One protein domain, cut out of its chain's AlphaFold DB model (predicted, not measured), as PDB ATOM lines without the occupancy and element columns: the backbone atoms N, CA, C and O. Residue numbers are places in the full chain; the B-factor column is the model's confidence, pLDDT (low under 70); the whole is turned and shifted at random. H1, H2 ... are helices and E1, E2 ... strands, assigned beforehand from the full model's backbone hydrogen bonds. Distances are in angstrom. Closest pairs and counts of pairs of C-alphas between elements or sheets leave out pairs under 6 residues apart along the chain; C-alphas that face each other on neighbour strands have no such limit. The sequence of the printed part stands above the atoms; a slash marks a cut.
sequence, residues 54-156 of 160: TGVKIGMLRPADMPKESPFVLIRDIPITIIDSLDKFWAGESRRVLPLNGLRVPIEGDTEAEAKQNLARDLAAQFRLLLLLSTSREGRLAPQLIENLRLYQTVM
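What this domain is: This is residues 54 to 156 of the 160 residues of an uncharacterized protein of SAR202 cluster bacterium Casp-Chloro-G3 (UniProt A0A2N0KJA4). A strongly twisted sheet of four strands, E1, E3, E4 and E5, curls round residues 112 to 123 of one long helix, H1. H1 runs on beyond the sheet, and after a turn the shorter helix H2 folds back at a steep angle over its later part; residues 135 to 140, at the turn, stick out. The printed part has 103 residues with five named strands and two named helices, in the order E1 E2 E3 E4 E5 H1 H2; the sheet's order is E1 - E3 - E4 - E5, all antiparallel, and the class is mixed, helices and strands. The whole is compact, with a radius of gyration of the C-alphas of 13.9 A, yet elongated, spanning 46 by 27 by 21 A.

Where its parts are: E1, residues 54 to 61, begins with C-alpha 54 at (-9.419, 24.755, -50.878), is 20.6 A long and bends by 57 degrees at residue 58. E2 is residues 72 to 74. E3, residues 78 to 85, is 21.7 A long, and E4, residues 89 to 93, 13.7 A. E5 is residues 107 to 109. H1, residues 112 to 136, is 36.0 A long and begins with C-alpha 112 at (-10.824, 28.375, -38.140). H2, residues 143 to 155, is 19.4 A long and ends with C-alpha 155 at (-12.130, 48.842, -33.081).

How they stand to each other: In the sheet, E1 is an edge strand, antiparallel to E3 at 155 degrees, with N 59 and O 80 2.8 A apart, within hydrogen-bond range. E3, E4 and E5 form a meander, each strand the antiparallel neighbour of the one before, and E3 and E4, like E4 and E5, are a hairpin. N 83 and O 90 are 2.8 A apart, and N 91 and O 107 are 2.9 A apart, both within hydrogen-bond range. H1 is on the sheet, in two layers, helix on one face; the closest C-alphas of E5 and H1, those of Gly 109 and Ala 115, are 4.1 A apart. E2 pairs with no named strand; its C-alpha 72 is 5.3 A from that of Ala 124 in H1. H2 is not on the sheet. H2 touches H1 at residues 127 to 131 of H1 alone, closest at the C-alphas of Leu 130 and Leu 149, 6.2 A, at a steep tilt of 56 degrees, opposite ways. Every O i to N i+4 pair is within hydrogen-bond range in H1, and 8 of 9 are in H2.

The domain as a whole: The C-alphas farthest apart, those of Thr 54 and Glu 138, are 46.4 A apart. The printed part has no cut. The link from E4 to E5, 13 residues, is long. Mean pLDDT of the printed part is 87.7; residues 54, 103, 138 and 139 are under 70.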
ATOM      1  N   THR A  54      -8.097  25.338 -50.628       63.00
ATOM      2  CA  THR A  54      -9.419  24.755 -50.878       63.00
ATOM      3  C   THR A  54     -10.487  25.842 -50.982       63.00
ATOM      4  O   THR A  54     -11.442  25.705 -51.747       63.00
ATOM      5  N   GLY A  55     -10.312  26.960 -50.263       79.38
ATOM      6  CA  GLY A  55     -11.218  28.099 -50.333       79.38
ATOM      7  C   GLY A  55     -10.713  29.366 -49.642       79.38
ATOM      8  O   GLY A  55     -10.021  29.329 -48.629       79.38
ATOM      9  N   VAL A  56     -11.124  30.520 -50.175       84.62
ATOM     10  CA  VAL A  56     -10.984  31.827 -49.516       84.62
ATOM     11  C   VAL A  56     -12.379  32.346 -49.202       84.62
ATOM     12  O   VAL A  56     -13.211  32.479 -50.100       84.62
ATOM     13  N   LYS A  57     -12.643  32.655 -47.933       87.50
ATOM     14  CA  LYS A  57     -13.942  33.158 -47.475       87.50
ATOM     15  C   LYS A  57     -13.794  34.415 -46.633       87.50
ATOM     16  O   LYS A  57     -12.765  34.656 -46.007       87.50
ATOM     17  N   ILE A  58     -14.856  35.215 -46.604       88.88
ATOM     18  CA  ILE A  58     -14.961  36.346 -45.685       88.88
ATOM     19  C   ILE A  58     -15.609  35.845 -44.399       88.88
ATOM     20  O   ILE A  58     -16.755  35.397 -44.405       88.88
ATOM     21  N   GLY A  59     -14.851  35.897 -43.311       89.69
ATOM     22  CA  GLY A  59     -15.326  35.615 -41.965       89.69
ATOM     23  C   GLY A  59     -15.579  36.890 -41.171       89.69
ATOM     24  O   GLY A  59     -15.374  38.004 -41.653       89.69
ATOM     25  N   MET A  60     -15.987  36.708 -39.920       93.31
ATOM     26  CA  MET A  60     -16.102  37.779 -38.933       93.31
ATOM     27  C   MET A  60     -15.248  37.415 -37.724       93.31
ATOM     28  O   MET A  60     -15.318  36.275 -37.257       93.31
ATOM     29  N   LEU A  61     -14.462  38.381 -37.258       93.88
ATOM     30  CA  LEU A  61     -13.770  38.354 -35.980       93.88
ATOM     31  C   LEU A  61     -14.629  39.102 -34.965       93.88
ATOM     32  O   LEU A  61     -14.975  40.266 -35.183       93.88
ATOM     33  N   ARG A  62     -15.010  38.416 -33.894       94.62
ATOM     34  CA  ARG A  62     -15.966  38.894 -32.894       94.62
ATOM     35  C   ARG A  62     -15.274  39.142 -31.557       94.62
ATOM     36  O   ARG A  62     -14.253  38.515 -31.279       94.62
ATOM     37  N   PRO A  63     -15.866  39.947 -30.659       93.12
ATOM     38  CA  PRO A  63     -15.386  40.065 -29.281       93.12
ATOM     39  C   PRO A  63     -15.253  38.714 -28.560       93.12
ATOM     40  O   PRO A  63     -14.338  38.526 -27.770       93.12
ATOM     41  N   ALA A  64     -16.115  37.744 -28.882       92.38
ATOM     42  CA  ALA A  64     -16.051  36.389 -28.329       92.38
ATOM     43  C   ALA A  64     -14.815  35.580 -28.772       92.38
ATOM     44  O   ALA A  64     -14.466  34.607 -28.110       92.38
ATOM     45  N   ASP A  65     -14.150  35.977 -29.863       93.62
ATOM     46  CA  ASP A  65     -12.907  35.356 -30.335       93.62
ATOM     47  C   ASP A  65     -11.672  35.915 -29.599       93.62
ATOM     48  O   ASP A  65     -10.554  35.444 -29.809       93.62
ATOM     49  N   MET A  66     -11.844  36.921 -28.732       92.69
ATOM     50  CA  MET A  66     -10.745  37.476 -27.944       92.69
ATOM     51  C   MET A  66     -10.294  36.498 -26.849       92.69
ATOM     52  O   MET A  66     -11.127  35.948 -26.123       92.69
ATOM     53  N   PRO A  67      -8.975  36.320 -26.642       88.06
ATOM     54  CA  PRO A  67      -8.466  35.613 -25.473       88.06
ATOM     55  C   PRO A  67      -8.909  36.299 -24.173       88.06
ATOM     56  O   PRO A  67      -8.817  37.520 -24.061       88.06
ATOM     57  N   LYS A  68      -9.317  35.515 -23.164       86.25
ATOM     58  CA  LYS A  68      -9.805  36.034 -21.868       86.25
ATOM     59  C   LYS A  68      -8.791  36.911 -21.126       86.25
ATOM     60  O   LYS A  68      -9.184  37.804 -20.394       86.25
ATOM     61  N   GLU A  69      -7.502  36.646 -21.315       87.12
ATOM     62  CA  GLU A  69      -6.408  37.374 -20.658       87.12
ATOM     63  C   GLU A  69      -5.863  38.531 -21.513       87.12
ATOM     64  O   GLU A  69      -4.818  39.107 -21.208       87.12
ATOM     65  N   SER A  70      -6.528  38.861 -22.626       88.38
ATOM     66  CA  SER A  70      -6.074  39.936 -23.502       88.38
ATOM     67  C   SER A  70      -6.292  41.302 -22.839       88.38
ATOM     68  O   SER A  70      -7.420  41.612 -22.468       88.38
ATOM     69  N   PRO A  71      -5.267  42.171 -22.744       90.19
ATOM     70  CA  PRO A  71      -5.414  43.503 -22.145       90.19
ATOM     71  C   PRO A  71      -6.269  44.455 -22.993       90.19
ATOM     72  O   PRO A  71      -6.746  45.470 -22.494       90.19
ATOM     73  N   PHE A  72      -6.435  44.144 -24.280       93.81
ATOM     74  CA  PHE A  72      -7.276  44.887 -25.210       93.81
ATOM     75  C   PHE A  72      -8.220  43.927 -25.915       93.81
ATOM     76  O   PHE A  72      -7.805  42.839 -26.318       93.81
ATOM     77  N   VAL A  73      -9.468  44.342 -26.092       94.88
ATOM     78  CA  VAL A  73     -10.539  43.547 -26.696       94.88
ATOM     79  C   VAL A  73     -11.205  44.305 -27.833       94.88
ATOM     80  O   VAL A  73     -11.169  45.535 -27.898       94.88
ATOM     81  N   LEU A  74     -11.807  43.554 -28.751       92.88
ATOM     82  CA  LEU A  74     -12.651  44.113 -29.797       92.88
ATOM     83  C   LEU A  74     -13.953  44.654 -29.206       92.88
ATOM     84  O   LEU A  74     -14.603  43.975 -28.417       92.88
ATOM     85  N   ILE A  75     -14.366  45.839 -29.654       93.44
ATOM     86  CA  ILE A  75     -15.651  46.457 -29.263       93.44
ATOM     87  C   ILE A  75     -16.755  46.273 -30.310       93.44
ATOM     88  O   ILE A  75     -17.896  46.679 -30.103       93.44
ATOM     89  N   ARG A  76     -16.409  45.716 -31.472       90.94
ATOM     90  CA  ARG A  76     -17.322  45.471 -32.590       90.94
ATOM     91  C   ARG A  76     -16.816  44.308 -33.431       90.94
ATOM     92  O   ARG A  76     -15.622  44.012 -33.420       90.94
ATOM     93  N   ASP A  77     -17.709  43.720 -34.211       92.62
ATOM     94  CA  ASP A  77     -17.328  42.705 -35.184       92.62
ATOM     95  C   ASP A  77     -16.546  43.331 -36.349       92.62
ATOM     96  O   ASP A  77     -16.906  44.395 -36.865       92.62
ATOM     97  N   ILE A  78     -15.496  42.644 -36.794       91.06
ATOM     98  CA  ILE A  78     -14.652  43.067 -37.913       91.06
ATOM     99  C   ILE A  78     -14.666  41.976 -38.985       91.06
ATOM    100  O   ILE A  78     -14.411  40.814 -38.665       91.06
ATOM    101  N   PRO A  79     -14.915  42.303 -40.265       90.88
ATOM    102  CA  PRO A  79     -14.726  41.334 -41.331       90.88
ATOM    103  C   PRO A  79     -13.251  40.940 -41.423       90.88
ATOM    104  O   PRO A  79     -12.361  41.781 -41.312       90.88
ATOM    105  N   ILE A  80     -12.995  39.666 -41.678       91.81
ATOM    106  CA  ILE A  80     -11.652  39.117 -41.873       91.81
ATOM    107  C   ILE A  80     -11.633  38.214 -43.097       91.81
ATOM    108  O   ILE A  80     -12.665  37.706 -43.534       91.81
ATOM    109  N   THR A  81     -10.448  38.016 -43.655       89.94
ATOM    110  CA  THR A  81     -10.230  37.020 -44.704       89.94
ATOM    111  C   THR A  81      -9.798  35.724 -44.042       89.94
ATOM    112  O   THR A  81      -8.905  35.740 -43.201       89.94
ATOM    113  N   ILE A  82     -10.426  34.617 -44.418       90.50
ATOM    114  CA  ILE A  82     -10.062  33.280 -43.958       90.50
ATOM    115  C   ILE A  82      -9.660  32.469 -45.179       90.50
ATOM    116  O   ILE A  82     -10.416  32.392 -46.151       90.50
ATOM    117  N   ILE A  83      -8.471  31.890 -45.122       90.44
ATOM    118  CA  ILE A  83      -7.923  31.014 -46.149       90.44
ATOM    119  C   ILE A  83      -7.896  29.614 -45.551       90.44
ATOM    120  O   ILE A  83      -7.289  29.390 -44.507       90.44
ATOM    121  N   ASP A  84      -8.599  28.704 -46.202       88.75
ATOM    122  CA  ASP A  84      -8.581  27.279 -45.910       88.75
ATOM    123  C   ASP A  84      -7.507  26.659 -46.812       88.75
ATOM    124  O   ASP A  84      -7.698  26.501 -48.022       88.75
ATOM    125  N   SER A  85      -6.320  26.450 -46.247       83.88
ATOM    126  CA  SER A  85      -5.282  25.635 -46.877       83.88
ATOM    127  C   SER A  85      -5.470  24.187 -46.442       83.88
ATOM    128  O   SER A  85      -5.959  23.923 -45.348       83.88
ATOM    129  N   LEU A  86      -5.090  23.239 -47.300       79.75
ATOM    130  CA  LEU A  86      -5.299  21.800 -47.065       79.75
ATOM    131  C   LEU A  86      -4.756  21.297 -45.711       79.75
ATOM    132  O   LEU A  86      -5.195  20.257 -45.225       79.75
ATOM    133  N   ASP A  87      -3.795  22.011 -45.128       83.88
ATOM    134  CA  ASP A  87      -3.120  21.724 -43.867       83.88
ATOM    135  C   ASP A  87      -3.548  22.631 -42.697       83.88
ATOM    136  O   ASP A  87      -3.621  22.154 -41.562       83.88
ATOM    137  N   LYS A  88      -3.804  23.922 -42.947       89.69
ATOM    138  CA  LYS A  88      -4.073  24.944 -41.918       89.69
ATOM    139  C   LYS A  88      -5.198  25.906 -42.298       89.69
ATOM    140  O   LYS A  88      -5.529  26.097 -43.465       89.69
ATOM    141  N   PHE A  89      -5.710  26.625 -41.305       91.75
ATOM    142  CA  PHE A  89      -6.514  27.825 -41.518       91.75
ATOM    143  C   PHE A  89      -5.667  29.068 -41.302       91.75
ATOM    144  O   PHE A  89      -4.957  29.168 -40.309       91.75
ATOM    145  N   TRP A  90      -5.806  30.053 -42.182       92.62
ATOM    146  CA  TRP A  90      -5.146  31.346 -42.038       92.62
ATOM    147  C   TRP A  90      -6.174  32.459 -41.920       92.62
ATOM    148  O   TRP A  90      -7.078  32.565 -42.747       92.62
ATOM    149  N   ALA A  91      -6.016  33.321 -40.922       92.62
ATOM    150  CA  ALA A  91      -6.866  34.483 -40.713       92.62
ATOM    151  C   ALA A  91      -6.075  35.774 -40.949       92.62
ATOM    152  O   ALA A  91      -5.016  35.997 -40.366       92.62
ATOM    153  N   GLY A  92      -6.603  36.647 -41.803       90.69
ATOM    154  CA  GLY A  92      -6.025  37.951 -42.110       90.69
ATOM    155  C   GLY A  92      -7.039  39.076 -41.943       90.69
ATOM    156  O   GLY A  92      -8.246  38.891 -42.093       90.69
ATOM    157  N   GLU A  93      -6.547  40.274 -41.659       86.00
ATOM    158  CA  GLU A  93      -7.372  41.475 -41.547       86.00
ATOM    159  C   GLU A  93      -8.118  41.824 -42.845       86.00
ATOM    160  O   GLU A  93      -7.671  41.540 -43.962       86.00
ATOM    161  N   SER A  94      -9.270  42.483 -42.715       78.50
ATOM    162  CA  SER A  94      -9.943  43.059 -43.876       78.50
ATOM    163  C   SER A  94      -9.326  44.396 -44.250       78.50
ATOM    164  O   SER A  94      -9.454  45.376 -43.516       78.50
ATOM    165  N   ARG A  95      -8.821  44.479 -45.485       78.25
ATOM    166  CA  ARG A  95      -8.387  45.738 -46.113       78.25
ATOM    167  C   ARG A  95      -9.482  46.805 -46.207       78.25
ATOM    168  O   ARG A  95      -9.182  47.940 -46.544       78.25
ATOM    169  N   ARG A  96     -10.750  46.461 -45.964       72.56
ATOM    170  CA  ARG A  96     -11.854  47.426 -45.991       72.56
ATOM    171  C   ARG A  96     -12.074  48.105 -44.641       72.56
ATOM    172  O   ARG A  96     -12.436  49.274 -44.625       72.56
ATOM    173  N   VAL A  97     -11.916  47.373 -43.537       71.06
ATOM    174  CA  VAL A  97     -12.245  47.868 -42.185       71.06
ATOM    175  C   VAL A  97     -10.994  48.191 -41.376       71.06
ATOM    176  O   VAL A  97     -10.985  49.166 -40.633       71.06
ATOM    177  N   LEU A  98      -9.924  47.425 -41.570       79.12
ATOM    178  CA  LEU A  98      -8.611  47.653 -40.981       79.12
ATOM    179  C   LEU A  98      -7.547  47.626 -42.090       79.12
ATOM    180  O   LEU A  98      -6.810  46.648 -42.204       79.12
ATOM    181  N   PRO A  99      -7.468  48.669 -42.945       80.88
ATOM    182  CA  PRO A  99      -6.414  48.815 -43.952       80.88
ATOM    183  C   PRO A  99      -5.081  49.177 -43.286       80.88
ATOM    184  O   PRO A  99      -4.555  50.276 -43.463       80.88
ATOM    185  N   LEU A 100      -4.557  48.272 -42.467       79.88
ATOM    186  CA  LEU A 100      -3.339  48.514 -41.719       79.88
ATOM    187  C   LEU A 100      -2.146  48.556 -42.677       79.88
ATOM    188  O   LEU A 100      -1.992  47.752 -43.594       79.88
ATOM    189  N   ASN A 101      -1.316  49.572 -42.490       80.38
ATOM    190  CA  ASN A 101      -0.141  49.822 -43.301       80.38
ATOM    191  C   ASN A 101       0.998  48.902 -42.859       80.38
ATOM    192  O   ASN A 101       1.344  48.862 -41.678       80.38
ATOM    193  N   GLY A 102       1.614  48.220 -43.823       72.19
ATOM    194  CA  GLY A 102       2.699  47.266 -43.603       72.19
ATOM    195  C   GLY A 102       2.453  45.949 -44.338       72.19
ATOM    196  O   GLY A 102       1.388  45.727 -44.910       72.19
ATOM    197  N   LEU A 103       3.453  45.070 -44.346       54.38
ATOM    198  CA  LEU A 103       3.296  43.700 -44.823       54.38
ATOM    199  C   LEU A 103       2.838  42.844 -43.639       54.38
ATOM    200  O   LEU A 103       3.664  42.436 -42.826       54.38
ATOM    201  N   ARG A 104       1.531  42.601 -43.514       70.56
ATOM    202  CA  ARG A 104       1.012  41.648 -42.527       70.56
ATOM    203  C   ARG A 104       0.794  40.294 -43.172       70.56
ATOM    204  O   ARG A 104       0.138  40.180 -44.207       70.56
ATOM    205  N   VAL A 105       1.382  39.287 -42.544       75.44
ATOM    206  CA  VAL A 105       1.179  37.888 -42.892       75.44
ATOM    207  C   VAL A 105      -0.091  37.431 -42.167       75.44
ATOM    208  O   VAL A 105      -0.232  37.734 -40.978       75.44
ATOM    209  N   PRO A 106      -1.043  36.773 -42.854       86.31
ATOM    210  CA  PRO A 106      -2.141  36.080 -42.188       86.31
ATOM    211  C   PRO A 106      -1.614  35.134 -41.103       86.31
ATOM    212  O   PRO A 106      -0.501  34.630 -41.213       86.31
ATOM    213  N   ILE A 107      -2.405  34.885 -40.065       91.62
ATOM    214  CA  ILE A 107      -1.981  34.058 -38.933       91.62
ATOM    215  C   ILE A 107      -2.622  32.683 -39.017       91.62
ATOM    216  O   ILE A 107      -3.827  32.580 -39.246       91.62
ATOM    217  N   GLU A 108      -1.805  31.651 -38.835       93.62
ATOM    218  CA  GLU A 108      -2.217  30.253 -38.906       93.62
ATOM    219  C   GLU A 108      -2.946  29.755 -37.644       93.62
ATOM    220  O   GLU A 108      -2.812  30.301 -36.541       93.62
ATOM    221  N   GLY A 109      -3.706  28.677 -37.820       93.38
ATOM    222  CA  GLY A 109      -4.285  27.841 -36.773       93.38
ATOM    223  C   GLY A 109      -4.742  26.495 -37.339       93.38
ATOM    224  O   GLY A 109      -5.006  26.376 -38.538       93.38
ATOM    225  N   ASP A 110      -4.862  25.478 -36.485       93.19
ATOM    226  CA  ASP A 110      -5.302  24.132 -36.885       93.19
ATOM    227  C   ASP A 110      -6.801  24.101 -37.201       93.19
ATOM    228  O   ASP A 110      -7.293  23.252 -37.941       93.19
ATOM    229  N   THR A 111      -7.541  25.062 -36.649       94.25
ATOM    230  CA  THR A 111      -8.965  25.269 -36.914       94.25
ATOM    231  C   THR A 111      -9.244  26.729 -37.244       94.25
ATOM    232  O   THR A 111      -8.502  27.629 -36.849       94.25
ATOM    233  N   GLU A 112     -10.374  26.998 -37.902       93.31
ATOM    234  CA  GLU A 112     -10.824  28.375 -38.140       93.31
ATOM    235  C   GLU A 112     -10.940  29.184 -36.834       93.31
ATOM    236  O   GLU A 112     -10.584  30.361 -36.795       93.31
ATOM    237  N   ALA A 113     -11.443  28.560 -35.763       94.25
ATOM    238  CA  ALA A 113     -11.593  29.207 -34.463       94.25
ATOM    239  C   ALA A 113     -10.233  29.580 -33.861       94.25
ATOM    240  O   ALA A 113     -10.067  30.682 -33.342       94.25
ATOM    241  N   GLU A 114      -9.251  28.690 -33.977       95.12
ATOM    242  CA  GLU A 114      -7.894  28.950 -33.511       95.12
ATOM    243  C   GLU A 114      -7.216  30.058 -34.322       95.12
ATOM    244  O   GLU A 114      -6.669  30.990 -33.737       95.12
ATOM    245  N   ALA A 115      -7.326  30.033 -35.655       94.44
ATOM    246  CA  ALA A 115      -6.780  31.086 -36.510       94.44
ATOM    247  C   ALA A 115      -7.379  32.463 -36.164       94.44
ATOM    248  O   ALA A 115      -6.659  33.461 -36.081       94.44
ATOM    249  N   LYS A 116      -8.690  32.528 -35.877       95.31
ATOM    250  CA  LYS A 116      -9.353  33.748 -35.383       95.31
ATOM    251  C   LYS A 116      -8.803  34.209 -34.039       95.31
ATOM    252  O   LYS A 116      -8.480  35.385 -33.899       95.31
ATOM    253  N   GLN A 117      -8.676  33.308 -33.069       95.19
ATOM    254  CA  GLN A 117      -8.131  33.642 -31.751       95.19
ATOM    255  C   GLN A 117      -6.676  34.119 -31.837       95.19
ATOM    256  O   GLN A 117      -6.296  35.077 -31.159       95.19
ATOM    257  N   ASN A 118      -5.868  33.496 -32.696       94.81
ATOM    258  CA  ASN A 118      -4.484  33.895 -32.929       94.81
ATOM    259  C   ASN A 118      -4.406  35.281 -33.587       94.81
ATOM    260  O   ASN A 118      -3.644  36.129 -33.122       94.81
ATOM    261  N   LEU A 119      -5.256  35.558 -34.583       93.88
ATOM    262  CA  LEU A 119      -5.387  36.894 -35.171       93.88
ATOM    263  C   LEU A 119      -5.825  37.937 -34.130       93.88
ATOM    264  O   LEU A 119      -5.223  39.004 -34.043       93.88
ATOM    265  N   ALA A 120      -6.833  37.634 -33.311       93.88
ATOM    266  CA  ALA A 120      -7.289  38.509 -32.230       93.88
ATOM    267  C   ALA A 120      -6.166  38.836 -31.231       93.88
ATOM    268  O   ALA A 120      -5.988  39.995 -30.844       93.88
ATOM    269  N   ARG A 121      -5.378  37.826 -30.841       93.56
ATOM    270  CA  ARG A 121      -4.226  37.983 -29.945       93.56
ATOM    271  C   ARG A 121      -3.158  38.893 -30.550       93.56
ATOM    272  O   ARG A 121      -2.661  39.781 -29.860       93.56
ATOM    273  N   ASP A 122      -2.823  38.693 -31.822       92.44
ATOM    274  CA  ASP A 122      -1.845  39.527 -32.524       92.44
ATOM    275  C   ASP A 122      -2.326  40.978 -32.660       92.44
ATOM    276  O   ASP A 122      -1.581  41.900 -32.338       92.44
ATOM    277  N   LEU A 123      -3.594  41.208 -33.025       92.06
ATOM    278  CA  LEU A 123      -4.173  42.558 -33.076       92.06
ATOM    279  C   LEU A 123      -4.066  43.276 -31.720       92.06
ATOM    280  O   LEU A 123      -3.629  44.428 -31.667       92.06
ATOM    281  N   ALA A 124      -4.388  42.593 -30.619       92.44
ATOM    282  CA  ALA A 124      -4.269  43.158 -29.276       92.44
ATOM    283  C   ALA A 124      -2.814  43.463 -28.886       92.44
ATOM    284  O   ALA A 124      -2.526  44.523 -28.319       92.44
ATOM    285  N   ALA A 125      -1.886  42.557 -29.204       91.94
ATOM    286  CA  ALA A 125      -0.463  42.743 -28.944       91.94
ATOM    287  C   ALA A 125       0.105  43.933 -29.733       91.94
ATOM    288  O   ALA A 125       0.840  44.755 -29.179       91.94
ATOM    289  N   GLN A 126      -0.281  44.070 -31.001       91.00
ATOM    290  CA  GLN A 126       0.132  45.185 -31.846       91.00
ATOM    291  C   GLN A 126      -0.429  46.515 -31.364       91.00
ATOM    292  O   GLN A 126       0.309  47.499 -31.302       91.00
ATOM    293  N   PHE A 127      -1.703  46.556 -30.971       92.88
ATOM    294  CA  PHE A 127      -2.286  47.770 -30.416       92.88
ATOM    295  C   PHE A 127      -1.556  48.205 -29.140       92.88
ATOM    296  O   PHE A 127      -1.149  49.363 -29.022       92.88
ATOM    297  N   ARG A 128      -1.274  47.258 -28.232       92.50
ATOM    298  CA  ARG A 128      -0.459  47.509 -27.036       92.50
ATOM    299  C   ARG A 128       0.915  48.077 -27.387       92.50
ATOM    300  O   ARG A 128       1.345  49.054 -26.776       92.50
ATOM    301  N   LEU A 129       1.604  47.475 -28.355       91.31
ATOM    302  CA  LEU A 129       2.925  47.924 -28.789       91.31
ATOM    303  C   LEU A 129       2.874  49.347 -29.356       91.31
ATOM    304  O   LEU A 129       3.705  50.176 -28.995       91.31
ATOM    305  N   LEU A 130       1.894  49.653 -30.208       91.06
ATOM    306  CA  LEU A 130       1.734  50.986 -30.785       91.06
ATOM    307  C   LEU A 130       1.432  52.040 -29.718       91.06
ATOM    308  O   LEU A 130       1.991  53.134 -29.786       91.06
ATOM    309  N   LEU A 131       0.627  51.710 -28.705       91.25
ATOM    310  CA  LEU A 131       0.397  52.595 -27.563       91.25
ATOM    311  C   LEU A 131       1.700  52.878 -26.802       91.25
ATOM    312  O   LEU A 131       2.029  54.044 -26.594       91.25
ATOM    313  N   LEU A 132       2.483  51.845 -26.468       90.50
ATOM    314  CA  LEU A 132       3.785  52.009 -25.800       90.50
ATOM    315  C   LEU A 132       4.783  52.822 -26.635       90.50
ATOM    316  O   LEU A 132       5.504  53.665 -26.106       90.50
ATOM    317  N   LEU A 133       4.828  52.596 -27.949       88.94
ATOM    318  CA  LEU A 133       5.688  53.366 -28.843       88.94
ATOM    319  C   LEU A 133       5.233  54.826 -28.932       88.94
ATOM    320  O   LEU A 133       6.077  55.718 -29.002       88.94
ATOM    321  N   SER A 134       3.919  55.074 -28.924       87.62
ATOM    322  CA  SER A 134       3.353  56.423 -29.009       87.62
ATOM    323  C   SER A 134       3.682  57.269 -27.785       87.62
ATOM    324  O   SER A 134       4.026  58.441 -27.938       87.62
ATOM    325  N   THR A 135       3.680  56.663 -26.595       85.12
ATOM    326  CA  THR A 135       4.058  57.329 -25.347       85.12
ATOM    327  C   THR A 135       5.572  57.480 -25.207       85.12
ATOM    328  O   THR A 135       6.038  58.529 -24.781       85.12
ATOM    329  N   SER A 136       6.359  56.477 -25.613       83.31
ATOM    330  CA  SER A 136       7.823  56.494 -25.480       83.31
ATOM    331  C   SER A 136       8.541  57.419 -26.469       83.31
ATOM    332  O   SER A 136       9.636  57.884 -26.158       83.31
ATOM    333  N   ARG A 137       8.000  57.632 -27.677       75.81
ATOM    334  CA  ARG A 137       8.727  58.308 -28.771       75.81
ATOM    335  C   ARG A 137       8.284  59.744 -29.064       75.81
ATOM    336  O   ARG A 137       8.717  60.271 -30.086       75.81
ATOM    337  N   GLU A 138       7.447  60.356 -28.220       66.12
ATOM    338  CA  GLU A 138       7.042  61.780 -28.287       66.12
ATOM    339  C   GLU A 138       6.790  62.293 -29.727       66.12
ATOM    340  O   GLU A 138       7.325  63.310 -30.161       66.12
ATOM    341  N   GLY A 139       6.017  61.548 -30.524       64.69
ATOM    342  CA  GLY A 139       5.653  61.961 -31.887       64.69
ATOM    343  C   GLY A 139       6.652  61.624 -33.004       64.69
ATOM    344  O   GLY A 139       6.399  61.973 -34.152       64.69
ATOM    345  N   ARG A 140       7.737  60.882 -32.737       81.31
ATOM    346  CA  ARG A 140       8.677  60.379 -33.770       81.31
ATOM    347  C   ARG A 140       8.250  59.060 -34.431       81.31
ATOM    348  O   ARG A 140       9.085  58.345 -34.989       81.31
ATOM    349  N   LEU A 141       6.979  58.678 -34.327       83.88
ATOM    350  CA  LEU A 141       6.468  57.491 -35.012       83.88
ATOM    351  C   LEU A 141       6.354  57.746 -36.515       83.88
ATOM    352  O   LEU A 141       5.981  58.834 -36.947       83.88
ATOM    353  N   ALA A 142       6.641  56.714 -37.308       86.69
ATOM    354  CA  ALA A 142       6.409  56.767 -38.743       86.69
ATOM    355  C   ALA A 142       4.918  57.061 -39.023       86.69
ATOM    356  O   ALA A 142       4.062  56.474 -38.351       86.69
ATOM    357  N   PRO A 143       4.579  57.912 -40.013       87.06
ATOM    358  CA  PRO A 143       3.195  58.301 -40.292       87.06
ATOM    359  C   PRO A 143       2.244  57.112 -40.486       87.06
ATOM    360  O   PRO A 143       1.110  57.142 -40.015       87.06
ATOM    361  N   GLN A 144       2.728  56.031 -41.104       87.25
ATOM    362  CA  GLN A 144       1.960  54.802 -41.310       87.25
ATOM    363  C   GLN A 144       1.535  54.143 -39.989       87.25
ATOM    364  O   GLN A 144       0.428  53.626 -39.877       87.25
ATOM    365  N   LEU A 145       2.400  54.176 -38.972       88.25
ATOM    366  CA  LEU A 145       2.125  53.583 -37.664       88.25
ATOM    367  C   LEU A 145       1.172  54.449 -36.832       88.25
ATOM    368  O   LEU A 145       0.381  53.911 -36.061       88.25
ATOM    369  N   ILE A 146       1.214  55.773 -37.016       88.50
ATOM    370  CA  ILE A 146       0.234  56.696 -36.426       88.50
ATOM    371  C   ILE A 146      -1.157  56.401 -36.992       88.50
ATOM    372  O   ILE A 146      -2.127  56.331 -36.239       88.50
ATOM    373  N   GLU A 147      -1.254  56.180 -38.302       89.81
ATOM    374  CA  GLU A 147      -2.526  55.842 -38.936       89.81
ATOM    375  C   GLU A 147      -3.046  54.473 -38.486       89.81
ATOM    376  O   GLU A 147      -4.216  54.342 -38.130       89.81
ATOM    377  N   ASN A 148      -2.167  53.473 -38.383       90.81
ATOM    378  CA  ASN A 148      -2.530  52.171 -37.821       90.81
ATOM    379  C   ASN A 148      -3.060  52.302 -36.390       90.81
ATOM    380  O   ASN A 148      -4.076  51.698 -36.059       90.81
ATOM    381  N   LEU A 149      -2.405  53.110 -35.550       91.25
ATOM    382  CA  LEU A 149      -2.849  53.352 -34.180       91.25
ATOM    383  C   LEU A 149      -4.256  53.968 -34.142       91.25
ATOM    384  O   LEU A 149      -5.091  53.505 -33.367       91.25
ATOM    385  N   ARG A 150      -4.545  54.955 -35.001       90.88
ATOM    386  CA  ARG A 150      -5.894  55.535 -35.116       90.88
ATOM    387  C   ARG A 150      -6.927  54.493 -35.524       90.88
ATOM    388  O   ARG A 150      -7.987  54.426 -34.914       90.88
ATOM    389  N   LEU A 151      -6.616  53.662 -36.519       90.56
ATOM    390  CA  LEU A 151      -7.510  52.592 -36.965       90.56
ATOM    391  C   LEU A 151      -7.793  51.595 -35.832       90.56
ATOM    392  O   LEU A 151      -8.957  51.287 -35.576       90.56
ATOM    393  N   TYR A 152      -6.765  51.168 -35.096       92.00
ATOM    394  CA  TYR A 152      -6.930  50.298 -33.930       92.00
ATOM    395  C   TYR A 152      -7.838  50.905 -32.858       92.00
ATOM    396  O   TYR A 152      -8.724  50.214 -32.360       92.00
ATOM    397  N   GLN A 153      -7.699  52.201 -32.557       91.88
ATOM    398  CA  GLN A 153      -8.555  52.903 -31.590       91.88
ATOM    399  C   GLN A 153     -10.040  52.912 -31.985       91.88
ATOM    400  O   GLN A 153     -10.900  53.074 -31.123       91.88
ATOM    401  N   THR A 154     -10.374  52.724 -33.267       91.69
ATOM    402  CA  THR A 154     -11.780  52.630 -33.690       91.69
ATOM    403  C   THR A 154     -12.413  51.275 -33.375       91.69
ATOM    404  O   THR A 154     -13.640  51.188 -33.285       91.69
ATOM    405  N   VAL A 155     -11.619  50.216 -33.203       91.38
ATOM    406  CA  VAL A 155     -12.130  48.842 -33.081       91.38
ATOM    407  C   VAL A 155     -11.702  48.109 -31.812       91.38
ATOM    408  O   VAL A 155     -12.291  47.073 -31.508       91.38
ATOM    409  N   MET A 156     -10.721  48.628 -31.072       92.62
ATOM    410  CA  MET A 156     -10.222  48.037 -29.831       92.62
ATOM    411  C   MET A 156     -10.346  48.998 -28.651       92.62
ATOM    412  O   MET A 156     -10.148  50.204 -28.795       92.62
TER     413      MET A 156